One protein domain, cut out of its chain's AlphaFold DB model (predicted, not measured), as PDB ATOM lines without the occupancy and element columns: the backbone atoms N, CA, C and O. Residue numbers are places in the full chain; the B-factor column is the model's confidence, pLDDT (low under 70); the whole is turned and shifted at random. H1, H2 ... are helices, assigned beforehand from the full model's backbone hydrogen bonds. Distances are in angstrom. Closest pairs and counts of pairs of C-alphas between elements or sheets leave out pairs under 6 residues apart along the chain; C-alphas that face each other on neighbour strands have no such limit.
ATOM      1  N   PRO A  50     116.000 199.636   9.406       85.38
ATOM      2  CA  PRO A  50     115.640 199.033  10.689       85.38
ATOM      3  C   PRO A  50     114.130 198.835  10.873       85.38
ATOM      4  O   PRO A  50     113.714 197.800  11.385       85.38
ATOM      5  N   VAL A  51     113.311 199.793  10.429       88.44
ATOM      6  CA  VAL A  51     111.845 199.714  10.515       88.44
ATOM      7  C   VAL A  51     111.320 198.633   9.575       88.44
ATOM      8  O   VAL A  51     110.479 197.841   9.982       88.44
ATOM      9  N   LEU A  52     111.855 198.537   8.353       89.75
ATOM     10  CA  LEU A  52     111.481 197.473   7.414       89.75
ATOM     11  C   LEU A  52     111.906 196.082   7.902       89.75
ATOM     12  O   LEU A  52     111.159 195.126   7.724       89.75
ATOM     13  N   ASN A  53     113.073 195.965   8.541       90.19
ATOM     14  CA  ASN A  53     113.509 194.718   9.167       90.19
ATOM     15  C   ASN A  53     112.574 194.309  10.309       90.19
ATOM     16  O   ASN A  53     112.173 193.154  10.408       90.19
ATOM     17  N   PHE A  54     112.222 195.264  11.173       91.94
ATOM     18  CA  PHE A  54     111.281 195.026  12.260       91.94
ATOM     19  C   PHE A  54     109.909 194.605  11.728       91.94
ATOM     20  O   PHE A  54     109.394 193.582  12.167       91.94
ATOM     21  N   ALA A  55     109.376 195.332  10.741       93.88
ATOM     22  CA  ALA A  55     108.117 194.997  10.088       93.88
ATOM     23  C   ALA A  55     108.163 193.580   9.507       93.88
ATOM     24  O   ALA A  55     107.337 192.758   9.866       93.88
ATOM     25  N   LEU A  56     109.184 193.239   8.713       94.94
ATOM     26  CA  LEU A  56     109.287 191.901   8.126       94.94
ATOM     27  C   LEU A  56     109.383 190.789   9.185       94.94
ATOM     28  O   LEU A  56     108.811 189.720   8.997       94.94
ATOM     29  N   ASN A  57     110.079 191.025  10.298       95.38
ATOM     30  CA  ASN A  57     110.134 190.057  11.393       95.38
ATOM     31  C   ASN A  57     108.772 189.864  12.072       95.38
ATOM     32  O   ASN A  57     108.453 188.736  12.451       95.38
ATOM     33  N   LEU A  58     107.977 190.930  12.211       96.25
ATOM     34  CA  LEU A  58     106.600 190.825  12.695       96.25
ATOM     35  C   LEU A  58     105.728 190.042  11.714       96.25
ATOM     36  O   LEU A  58     105.079 189.089  12.131       96.25
ATOM     37  N   GLU A  59     105.804 190.353  10.420       96.94
ATOM     38  CA  GLU A  59     105.024 189.632   9.409       96.94
ATOM     39  C   GLU A  59     105.350 188.131   9.404       96.94
ATOM     40  O   GLU A  59     104.457 187.299   9.282       96.94
ATOM     41  N   TYR A  60     106.620 187.739   9.586       97.94
ATOM     42  CA  TYR A  60     106.968 186.320   9.716       97.94
ATOM     43  C   TYR A  60     106.320 185.658  10.928       97.94
ATOM     44  O   TYR A  60     105.846 184.526  10.820       97.94
ATOM     45  N   LEU A  61     106.317 186.340  12.076       96.69
ATOM     46  CA  LEU A  61     105.706 185.827  13.297       96.69
ATOM     47  C   LEU A  61     104.201 185.622  13.109       96.69
ATOM     48  O   LEU A  61     103.686 184.557  13.449       96.69
ATOM     49  N   GLU A  62     103.517 186.621  12.558       97.19
ATOM     50  CA  GLU A  62     102.069 186.611  12.358       97.19
ATOM     51  C   GLU A  62     101.663 185.596  11.287       97.19
ATOM     52  O   GLU A  62     100.805 184.746  11.534       97.19
ATOM     53  N   ALA A  63     102.347 185.583  10.143       97.94
ATOM     54  CA  ALA A  63     102.046 184.654   9.064       97.94
ATOM     55  C   ALA A  63     102.283 183.190   9.473       97.94
ATOM     56  O   ALA A  63     101.448 182.330   9.184       97.94
ATOM     57  N   GLU A  64     103.370 182.882  10.193       97.31
ATOM     58  CA  GLU A  64     103.588 181.541  10.752       97.31
ATOM     59  C   GLU A  64     102.542 181.186  11.812       97.31
ATOM     60  O   GLU A  64     102.051 180.055  11.834       97.31
ATOM     61  N   TYR A  65     102.178 182.136  12.677       96.69
ATOM     62  CA  TYR A  65     101.186 181.923  13.726       96.69
ATOM     63  C   TYR A  65      99.808 181.585  13.142       96.69
ATOM     64  O   TYR A  65      99.229 180.544  13.476       96.69
ATOM     65  N   TYR A  66      99.300 182.413  12.227       97.69
ATOM     66  CA  TYR A  66      97.988 182.209  11.620       97.69
ATOM     67  C   TYR A  66      97.968 181.011  10.666       97.69
ATOM     68  O   TYR A  66      97.026 180.216  10.728       97.69
ATOM     69  N   ALA A  67      99.014 180.794   9.857       97.56
ATOM     70  CA  ALA A  67      99.092 179.618   8.987       97.56
ATOM     71  C   ALA A  67      99.059 178.318   9.806       97.56
ATOM     72  O   ALA A  67      98.201 177.460   9.580       97.56
ATOM     73  N   ARG A  68      99.894 178.208  10.848       96.38
ATOM     74  CA  ARG A  68      99.890 177.032  11.733       96.38
ATOM     75  C   ARG A  68      98.564 176.873  12.460       96.38
ATOM     76  O   ARG A  68      98.111 175.744  12.620       96.38
ATOM     77  N   GLY A  69      97.924 177.971  12.860       95.75
ATOM     78  CA  GLY A  69      96.601 177.947  13.478       95.75
ATOM     79  C   GLY A  69      95.506 177.424  12.544       95.75
ATOM     80  O   GLY A  69      94.648 176.656  12.978       95.75
ATOM     81  N   VAL A  70      95.540 177.777  11.257       97.12
ATOM     82  CA  VAL A  70      94.493 177.419  10.285       97.12
ATOM     83  C   VAL A  70      94.728 176.056   9.637       97.12
ATOM     84  O   VAL A  70      93.789 175.259   9.537       97.12
ATOM     85  N   THR A  71      95.951 175.763   9.196       95.81
ATOM     86  CA  THR A  71      96.283 174.561   8.407       95.81
ATOM     87  C   THR A  71      97.154 173.561   9.161       95.81
ATOM     88  O   THR A  71      97.238 172.407   8.752       95.81
ATOM     89  N   GLY A  72      97.795 173.971  10.258       94.44
ATOM     90  CA  GLY A  72      98.802 173.163  10.952       94.44
ATOM     91  C   GLY A  72     100.190 173.214  10.314       94.44
ATOM     92  O   GLY A  72     101.122 172.617  10.849       94.44
ATOM     93  N   THR A  73     100.347 173.933   9.204       94.38
ATOM     94  CA  THR A  73     101.611 174.089   8.479       94.38
ATOM     95  C   THR A  73     102.018 175.558   8.450       94.38
ATOM     96  O   THR A  73     101.162 176.436   8.462       94.38
ATOM     97  N   GLY A  74     103.322 175.821   8.419       95.19
ATOM     98  CA  GLY A  74     103.859 177.176   8.283       95.19
ATOM     99  C   GLY A  74     103.860 177.684   6.841       95.19
ATOM    100  O   GLY A  74     103.214 177.115   5.954       95.19
ATOM    101  N   LEU A  75     104.630 178.745   6.624       96.44
ATOM    102  CA  LEU A  75     104.953 179.284   5.311       96.44
ATOM    103  C   LEU A  75     105.764 178.283   4.484       96.44
ATOM    104  O   LEU A  75     106.437 177.392   5.010       96.44
ATOM    105  N   SER A  76     105.731 178.455   3.163       95.31
ATOM    106  CA  SER A  76     106.585 177.679   2.270       95.31
ATOM    107  C   SER A  76     108.051 178.109   2.409       95.31
ATOM    108  O   SER A  76     108.352 179.261   2.739       95.31
ATOM    109  N   SER A  77     108.985 177.193   2.139       92.69
ATOM    110  CA  SER A  77     110.430 177.428   2.276       92.69
ATOM    111  C   SER A  77     110.926 178.654   1.508       92.69
ATOM    112  O   SER A  77     111.832 179.352   1.958       92.69
ATOM    113  N   GLU A  78     110.306 178.950   0.371       91.88
ATOM    114  CA  GLU A  78     110.679 180.050  -0.519       91.88
ATOM    115  C   GLU A  78     110.377 181.414   0.114       91.88
ATOM    116  O   GLU A  78     111.056 182.402  -0.175       91.88
ATOM    117  N   MET A  79     109.381 181.476   1.002       93.56
ATOM    118  CA  MET A  79     108.998 182.702   1.698       93.56
ATOM    119  C   MET A  79     109.881 182.992   2.907       93.56
ATOM    120  O   MET A  79     109.936 184.140   3.333       93.56
ATOM    121  N   LEU A  80     110.599 181.999   3.439       95.19
ATOM    122  CA  LEU A  80     111.400 182.137   4.659       95.19
ATOM    123  C   LEU A  80     112.795 182.734   4.412       95.19
ATOM    124  O   LEU A  80     113.447 183.205   5.339       95.19
ATOM    125  N   GLY A  81     113.245 182.792   3.158       91.88
ATOM    126  CA  GLY A  81     114.534 183.372   2.778       91.88
ATOM    127  C   GLY A  81     115.698 182.387   2.806       91.88
ATOM    128  O   GLY A  81     115.503 181.203   3.054       91.88
ATOM    129  N   PRO A  82     116.913 182.855   2.474       91.25
ATOM    130  CA  PRO A  82     118.043 181.977   2.177       91.25
ATOM    131  C   PRO A  82     118.589 181.203   3.384       91.25
ATOM    132  O   PRO A  82     119.220 180.164   3.198       91.25
ATOM    133  N   LYS A  83     118.413 181.712   4.610       93.19
ATOM    134  CA  LYS A  83     118.928 181.094   5.843       93.19
ATOM    135  C   LYS A  83     117.919 181.251   6.986       93.19
ATOM    136  O   LYS A  83     118.165 182.043   7.897       93.19
ATOM    137  N   PRO A  84     116.768 180.567   6.924       95.44
ATOM    138  CA  PRO A  84     115.743 180.725   7.938       95.44
ATOM    139  C   PRO A  84     116.158 180.058   9.249       95.44
ATOM    140  O   PRO A  84     116.823 179.020   9.258       95.44
ATOM    141  N   GLY A  85     115.765 180.667  10.362       95.38
ATOM    142  CA  GLY A  85     115.883 180.061  11.680       95.38
ATOM    143  C   GLY A  85     114.915 178.892  11.858       95.38
ATOM    144  O   GLY A  85     113.983 178.693  11.079       95.38
ATOM    145  N   ALA A  86     115.135 178.102  12.909       94.94
ATOM    146  CA  ALA A  86     114.230 177.012  13.250       94.94
ATOM    147  C   ALA A  86     112.883 177.568  13.732       94.94
ATOM    148  O   ALA A  86     112.841 178.420  14.619       94.94
ATOM    149  N   ILE A  87     111.790 177.046  13.176       95.12
ATOM    150  CA  ILE A  87     110.431 177.368  13.611       95.12
ATOM    151  C   ILE A  87     109.873 176.143  14.321       95.12
ATOM    152  O   ILE A  87     109.748 175.070  13.726       95.12
ATOM    153  N   THR A  88     109.565 176.290  15.604       93.56
ATOM    154  CA  THR A  88     109.177 175.183  16.480       93.56
ATOM    155  C   THR A  88     107.823 175.438  17.129       93.56
ATOM    156  O   THR A  88     107.429 176.575  17.387       93.56
ATOM    157  N   GLY A  89     107.082 174.358  17.373       91.50
ATOM    158  CA  GLY A  89     105.737 174.431  17.929       91.50
ATOM    159  C   GLY A  89     104.683 174.935  16.939       91.50
ATOM    160  O   GLY A  89     104.841 174.882  15.713       91.50
ATOM    161  N   GLY A  90     103.574 175.404  17.508       89.81
ATOM    162  CA  GLY A  90     102.364 175.748  16.774       89.81
ATOM    163  C   GLY A  90     101.546 174.501  16.444       89.81
ATOM    164  O   GLY A  90     102.077 173.437  16.126       89.81
ATOM    165  N   ARG A  91     100.226 174.616  16.563       90.88
ATOM    166  CA  ARG A  91      99.293 173.528  16.276       90.88
ATOM    167  C   ARG A  91      98.053 174.098  15.616       90.88
ATOM    168  O   ARG A  91      97.584 175.164  16.009       90.88
ATOM    169  N   GLN A  92      97.496 173.330  14.688       95.19
ATOM    170  CA  GLN A  92      96.201 173.644  14.108       95.19
ATOM    171  C   GLN A  92      95.135 173.783  15.198       95.19
ATOM    172  O   GLN A  92      94.964 172.908  16.057       95.19
ATOM    173  N   VAL A  93      94.407 174.890  15.143       93.81
ATOM    174  CA  VAL A  93      93.305 175.197  16.044       93.81
ATOM    175  C   VAL A  93      92.052 174.476  15.563       93.81
ATOM    176  O   VAL A  93      91.705 174.469  14.382       93.81
ATOM    177  N   THR A  94      91.328 173.874  16.502       95.19
ATOM    178  CA  THR A  94      89.990 173.343  16.239       95.19
ATOM    179  C   THR A  94      88.972 174.468  16.388       95.19
ATOM    180  O   THR A  94      88.610 174.852  17.501       95.19
ATOM    181  N   PHE A  95      88.509 175.009  15.264       93.50
ATOM    182  CA  PHE A  95      87.503 176.067  15.252       93.50
ATOM    183  C   PHE A  95      86.108 175.517  15.568       93.50
ATOM    184  O   PHE A  95      85.685 174.503  15.018       93.50
ATOM    185  N   GLN A  96      85.377 176.208  16.444       94.00
ATOM    186  CA  GLN A  96      84.006 175.833  16.819       94.00
ATOM    187  C   GLN A  96      82.986 176.200  15.741       94.00
ATOM    188  O   GLN A  96      81.942 175.559  15.637       94.00
ATOM    189  N   THR A  97      83.271 177.240  14.954       95.88
ATOM    190  CA  THR A  97      82.385 177.730  13.899       95.88
ATOM    191  C   THR A  97      83.154 177.872  12.581       95.88
ATOM    192  O   THR A  97      84.301 178.332  12.594       95.88
ATOM    193  N   PRO A  98      82.541 177.516  11.434       94.50
ATOM    194  CA  PRO A  98      83.172 177.680  10.122       94.50
ATOM    195  C   PRO A  98      83.537 179.135   9.814       94.50
ATOM    196  O   PRO A  98      84.633 179.395   9.339       94.50
ATOM    197  N   PHE A  99      82.674 180.079  10.197       96.38
ATOM    198  CA  PHE A  99      82.895 181.510   9.980       96.38
ATOM    199  C   PHE A  99      84.209 182.022  10.594       96.38
ATOM    200  O   PHE A  99      84.951 182.753   9.951       96.38
ATOM    201  N   VAL A 100      84.536 181.614  11.828       96.12
ATOM    202  CA  VAL A 100      85.798 182.036  12.463       96.12
ATOM    203  C   VAL A 100      86.994 181.400  11.761       96.12
ATOM    204  O   VAL A 100      88.018 182.052  11.608       96.12
ATOM    205  N   ARG A 101      86.871 180.149  11.301       96.62
ATOM    206  CA  ARG A 101      87.931 179.508  10.514       96.62
ATOM    207  C   ARG A 101      88.183 180.256   9.207       96.62
ATOM    208  O   ARG A 101      89.338 180.449   8.861       96.62
ATOM    209  N   GLU A 102      87.127 180.641   8.496       97.75
ATOM    210  CA  GLU A 102      87.218 181.388   7.235       97.75
ATOM    211  C   GLU A 102      87.880 182.749   7.450       97.75
ATOM    212  O   GLU A 102      88.845 183.064   6.766       97.75
ATOM    213  N   PHE A 103      87.459 183.492   8.474       98.00
ATOM    214  CA  PHE A 103      88.074 184.774   8.823       98.00
ATOM    215  C   PHE A 103      89.559 184.634   9.209       98.00
ATOM    216  O   PHE A 103      90.395 185.434   8.813       98.00
ATOM    217  N   MET A 104      89.922 183.584   9.951       97.88
ATOM    218  CA  MET A 104      91.325 183.319  10.297       97.88
ATOM    219  C   MET A 104      92.146 182.864   9.086       97.88
ATOM    220  O   MET A 104      93.340 183.134   9.029       97.88
ATOM    221  N   ALA A 105      91.524 182.175   8.125       97.94
ATOM    222  CA  ALA A 105      92.165 181.810   6.867       97.94
ATOM    223  C   ALA A 105      92.438 183.043   5.996       97.94
ATOM    224  O   ALA A 105      93.519 183.129   5.426       97.94
ATOM    225  N   GLU A 106      91.510 184.003   5.955       98.19
ATOM    226  CA  GLU A 106      91.698 185.297   5.287       98.19
ATOM    227  C   GLU A 106      92.875 186.066   5.900       98.19
ATOM    228  O   GLU A 106      93.787 186.447   5.176       98.19
ATOM    229  N   ILE A 107      92.939 186.167   7.233       98.06
ATOM    230  CA  ILE A 107      94.094 186.777   7.916       98.06
ATOM    231  C   ILE A 107      95.391 186.032   7.565       98.06
ATOM    232  O   ILE A 107      96.389 186.649   7.214       98.06
ATOM    233  N   ALA A 108      95.391 184.694   7.607       98.06
ATOM    234  CA  ALA A 108      96.578 183.910   7.261       98.06
ATOM    235  C   ALA A 108      97.043 184.130   5.809       98.06
ATOM    236  O   ALA A 108      98.237 183.997   5.521       98.06
ATOM    237  N   ASP A 109      96.115 184.398   4.891       98.06
ATOM    238  CA  ASP A 109      96.414 184.749   3.505       98.06
ATOM    239  C   ASP A 109      96.973 186.173   3.399       98.06
ATOM    240  O   ASP A 109      97.985 186.369   2.720       98.06
ATOM    241  N   ASP A 110      96.385 187.138   4.105       98.12
ATOM    242  CA  ASP A 110      96.838 188.531   4.141       98.12
ATOM    243  C   ASP A 110      98.262 188.657   4.688       98.12
ATOM    244  O   ASP A 110      99.117 189.234   4.014       98.12
ATOM    245  N   GLU A 111      98.581 188.004   5.809       97.94
ATOM    246  CA  GLU A 111      99.944 188.062   6.355       97.94
ATOM    247  C   GLU A 111     100.965 187.381   5.428       97.94
ATOM    248  O   GLU A 111     102.110 187.820   5.285       97.94
ATOM    249  N   ARG A 112     100.552 186.343   4.683       97.50
ATOM    250  CA  ARG A 112     101.384 185.772   3.610       97.50
ATOM    251  C   ARG A 112     101.666 186.798   2.516       97.50
ATOM    252  O   ARG A 112     102.804 186.904   2.041       97.50
ATOM    253  N   HIS A 113     100.659 187.562   2.107       97.88
ATOM    254  CA  HIS A 113     100.838 188.634   1.137       97.88
ATOM    255  C   HIS A 113     101.725 189.759   1.684       97.88
ATOM    256  O   HIS A 113     102.576 190.248   0.935       97.88
ATOM    257  N   HIS A 114     101.608 190.115   2.965       96.94
ATOM    258  CA  HIS A 114     102.458 191.111   3.616       96.94
ATOM    259  C   HIS A 114     103.933 190.697   3.635       96.94
ATOM    260  O   HIS A 114     104.780 191.475   3.184       96.94
ATOM    261  N   VAL A 115     104.251 189.448   4.004       97.12
ATOM    262  CA  VAL A 115     105.619 188.901   3.886       97.12
ATOM    263  C   VAL A 115     106.130 189.054   2.450       97.12
ATOM    264  O   VAL A 115     107.222 189.579   2.214       97.12
ATOM    265  N   GLY A 116     105.335 188.636   1.461       94.94
ATOM    266  CA  GLY A 116     105.701 188.751   0.048       94.94
ATOM    267  C   GLY A 116     105.926 190.200  -0.403       94.94
ATOM    268  O   GLY A 116     106.865 190.480  -1.155       94.94
ATOM    269  N   PHE A 117     105.090 191.127   0.062       94.19
ATOM    270  CA  PHE A 117     105.184 192.553  -0.228       94.19
ATOM    271  C   PHE A 117     106.446 193.173   0.381       94.19
ATOM    272  O   PHE A 117     107.233 193.787  -0.346       94.19
ATOM    273  N   LEU A 118     106.696 192.964   1.677       93.00
ATOM    274  CA  LEU A 118     107.864 193.515   2.362       93.00
ATOM    275  C   LEU A 118     109.171 192.950   1.812       93.00
ATOM    276  O   LEU A 118     110.113 193.710   1.594       93.00
ATOM    277  N   ARG A 119     109.230 191.655   1.482       92.38
ATOM    278  CA  ARG A 119     110.410 191.065   0.829       92.38
ATOM    279  C   ARG A 119     110.719 191.729  -0.513       92.38
ATOM    280  O   ARG A 119     111.879 192.030  -0.797       92.38
ATOM    281  N   LYS A 120     109.696 192.006  -1.329       90.94
ATOM    282  CA  LYS A 120     109.859 192.746  -2.594       90.94
ATOM    283  C   LYS A 120     110.321 194.184  -2.345       90.94
ATOM    284  O   LYS A 120     111.245 194.643  -3.016       90.94
ATOM    285  N   ALA A 121     109.723 194.873  -1.373       88.25
ATOM    286  CA  ALA A 121     110.085 196.242  -1.015       88.25
ATOM    287  C   ALA A 121     111.537 196.348  -0.518       88.25
ATOM    288  O   ALA A 121     112.261 197.256  -0.925       88.25
ATOM    289  N   ILE A 122     111.982 195.395   0.309       87.19
ATOM    290  CA  ILE A 122     113.345 195.326   0.848       87.19
ATOM    291  C   ILE A 122     114.347 195.002  -0.255       87.19
ATOM    292  O   ILE A 122     115.361 195.684  -0.346       87.19
ATOM    293  N   LYS A 123     114.066 194.042  -1.145       85.44
ATOM    294  CA  LYS A 123     114.963 193.712  -2.267       85.44
ATOM    295  C   LYS A 123     115.217 194.905  -3.198       85.44
ATOM    296  O   LYS A 123     116.290 195.014  -3.779       85.44
ATOM    297  N   GLY A 124     114.249 195.814  -3.327       79.81
ATOM    298  CA  GLY A 124     114.414 197.058  -4.085       79.81
ATOM    299  C   GLY A 124     115.246 198.138  -3.378       79.81
ATOM    300  O   GLY A 124     115.512 199.175  -3.979       79.81
ATOM    301  N   LYS A 125     115.617 197.941  -2.107       77.25
ATOM    302  CA  LYS A 125     116.198 198.976  -1.231       77.25
ATOM    303  C   LYS A 125     117.486 198.555  -0.532       77.25
ATOM    304  O   LYS A 125     118.346 199.396  -0.298       77.25
ATOM    305  N   LEU A 126     117.609 197.282  -0.177       73.88
ATOM    306  CA  LEU A 126     118.749 196.697   0.513       73.88
ATOM    307  C   LEU A 126     119.450 195.690  -0.400       73.88
ATOM    308  O   LEU A 126     118.814 194.949  -1.145       73.88
ATOM    309  N   LEU A 127     120.774 195.623  -0.272       73.75
ATOM    310  CA  LEU A 127     121.613 194.634  -0.959       73.75
ATOM    311  C   LEU A 127     121.558 193.243  -0.306       73.75
ATOM    312  O   LEU A 127     122.034 192.273  -0.890       73.75
ATOM    313  N   VAL A 128     121.005 193.145   0.908       76.25
ATOM    314  CA  VAL A 128     120.949 191.911   1.699       76.25
ATOM    315  C   VAL A 128     119.499 191.483   1.881       76.25
ATOM    316  O   VAL A 128     118.669 192.247   2.371       76.25
ATOM    317  N   GLU A 129     119.210 190.242   1.500       81.31
ATOM    318  CA  GLU A 129     117.911 189.614   1.714       81.31
ATOM    319  C   GLU A 129     117.783 189.117   3.161       81.31
ATOM    320  O   GLU A 129     118.658 188.423   3.682       81.31
ATOM    321  N   MET A 130     116.679 189.478   3.813       87.62
ATOM    322  CA  MET A 130     116.378 189.094   5.192       87.62
ATOM    323  C   MET A 130     115.690 187.727   5.231       87.62
ATOM    324  O   MET A 130     114.821 187.429   4.407       87.62
ATOM    325  N   SER A 131     116.089 186.888   6.187       93.56
ATOM    326  CA  SER A 131     115.500 185.562   6.412       93.56
ATOM    327  C   SER A 131     114.647 185.563   7.673       93.56
ATOM    328  O   SER A 131     114.913 186.334   8.593       93.56
ATOM    329  N   CYS A 132     113.651 184.682   7.713       95.62
ATOM    330  CA  CYS A 132     112.826 184.453   8.888       95.62
ATOM    331  C   CYS A 132     113.718 184.085  10.090       95.62
ATOM    332  O   CYS A 132     114.572 183.199   9.952       95.62
ATOM    333  N   PRO A 133     113.580 184.762  11.243       95.44
ATOM    334  CA  PRO A 133     114.324 184.409  12.447       95.44
ATOM    335  C   PRO A 133     113.852 183.064  13.017       95.44
ATOM    336  O   PRO A 133     112.875 182.474  12.564       95.44
ATOM    337  N   ALA A 134     114.550 182.560  14.037       95.81
ATOM    338  CA  ALA A 134     114.044 181.419  14.791       95.81
ATOM    339  C   ALA A 134     112.804 181.840  15.595       95.81
ATOM    340  O   ALA A 134     112.820 182.882  16.252       95.81
ATOM    341  N   ILE A 135     111.747 181.030  15.546       94.81
ATOM    342  CA  ILE A 135     110.473 181.294  16.221       94.81
ATOM    343  C   ILE A 135     110.097 180.059  17.042       94.81
ATOM    344  O   ILE A 135     110.070 178.940  16.527       94.81
ATOM    345  N   ASP A 136     109.796 180.254  18.323       94.00
ATOM    346  CA  ASP A 136     109.358 179.190  19.228       94.00
ATOM    347  C   ASP A 136     107.949 179.481  19.759       94.00
ATOM    348  O   ASP A 136     107.744 180.284  20.671       94.00
ATOM    349  N   PHE A 137     106.963 178.793  19.186       92.00
ATOM    350  CA  PHE A 137     105.574 178.851  19.631       92.00
ATOM    351  C   PHE A 137     105.286 177.916  20.814       92.00
ATOM    352  O   PHE A 137     104.230 178.020  21.436       92.00
ATOM    353  N   THR A 138     106.188 176.988  21.137       87.62
ATOM    354  CA  THR A 138     106.032 176.074  22.276       87.62
ATOM    355  C   THR A 138     106.177 176.835  23.583       87.62
ATOM    356  O   THR A 138     105.323 176.718  24.459       87.62
ATOM    357  N   ALA A 139     107.227 177.652  23.700       77.81
ATOM    358  CA  ALA A 139     107.452 178.484  24.877       77.81
ATOM    359  C   ALA A 139     106.394 179.593  25.014       77.81
ATOM    360  O   ALA A 139     105.933 179.871  26.119       77.81
TER     361      ALA A 139
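AT A GLANCE: This is residues 50 to 139 of the 188 residues of the protein "Ferritin-like domain-containing protein" of Sphingomonas oligophenolica (UniProt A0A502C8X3). Two long helices, H3 and H1, lie side by side and run opposite ways, while two long unnamed stretches, residues 81 to 97 and 124 to 139, run past H1 on the side away from H3 and pair briefly there. The short H2 sits near both helices. The printed part has 90 residues with three named helices, H1, H2, H3 along the chain, and no named strand; the class is all helix. It is compact, with a radius of gyration of the C-alphas of 13.5 A, yet elongated, spanning 45 by 24 by 21 A.

IN THESE COORDINATES: H3, residues 98 to 123, runs 37.7 A from C-alpha 98 at (83.172, 177.680, 10.122) to C-alpha 123 at (114.963, 193.712, -2.267). H1, residues 50 to 71, begins at (115.640, 199.033, 10.689) and is 31.3 A long. H2 is residues 77 to 80.

HOW THE PARTS SIT: H3 and H1 touch at a shallow tilt of 31 degrees, opposite ways; their closest C-alphas, of Glu 111 and Ala 63, are 4.8 A apart. H2 is close to H3 but not clearly touching, with the closest C-alphas, of Met 79 and Gly 116, 7.1 A apart. Every O i to N i+4 pair is within hydrogen-bond range in H1 and H3; H2 is too short for such a pair. Residues 87 to 88 pair with 135 to 136, parallel.

THE WHOLE: The C-alphas farthest apart, of Gln 96 and Leu 127, are 45.6 A apart. The printed part has no cut. The link from H2 to H3 is long, and that from H1 to H2 is tight. No printed residue is under 70 in pLDDT.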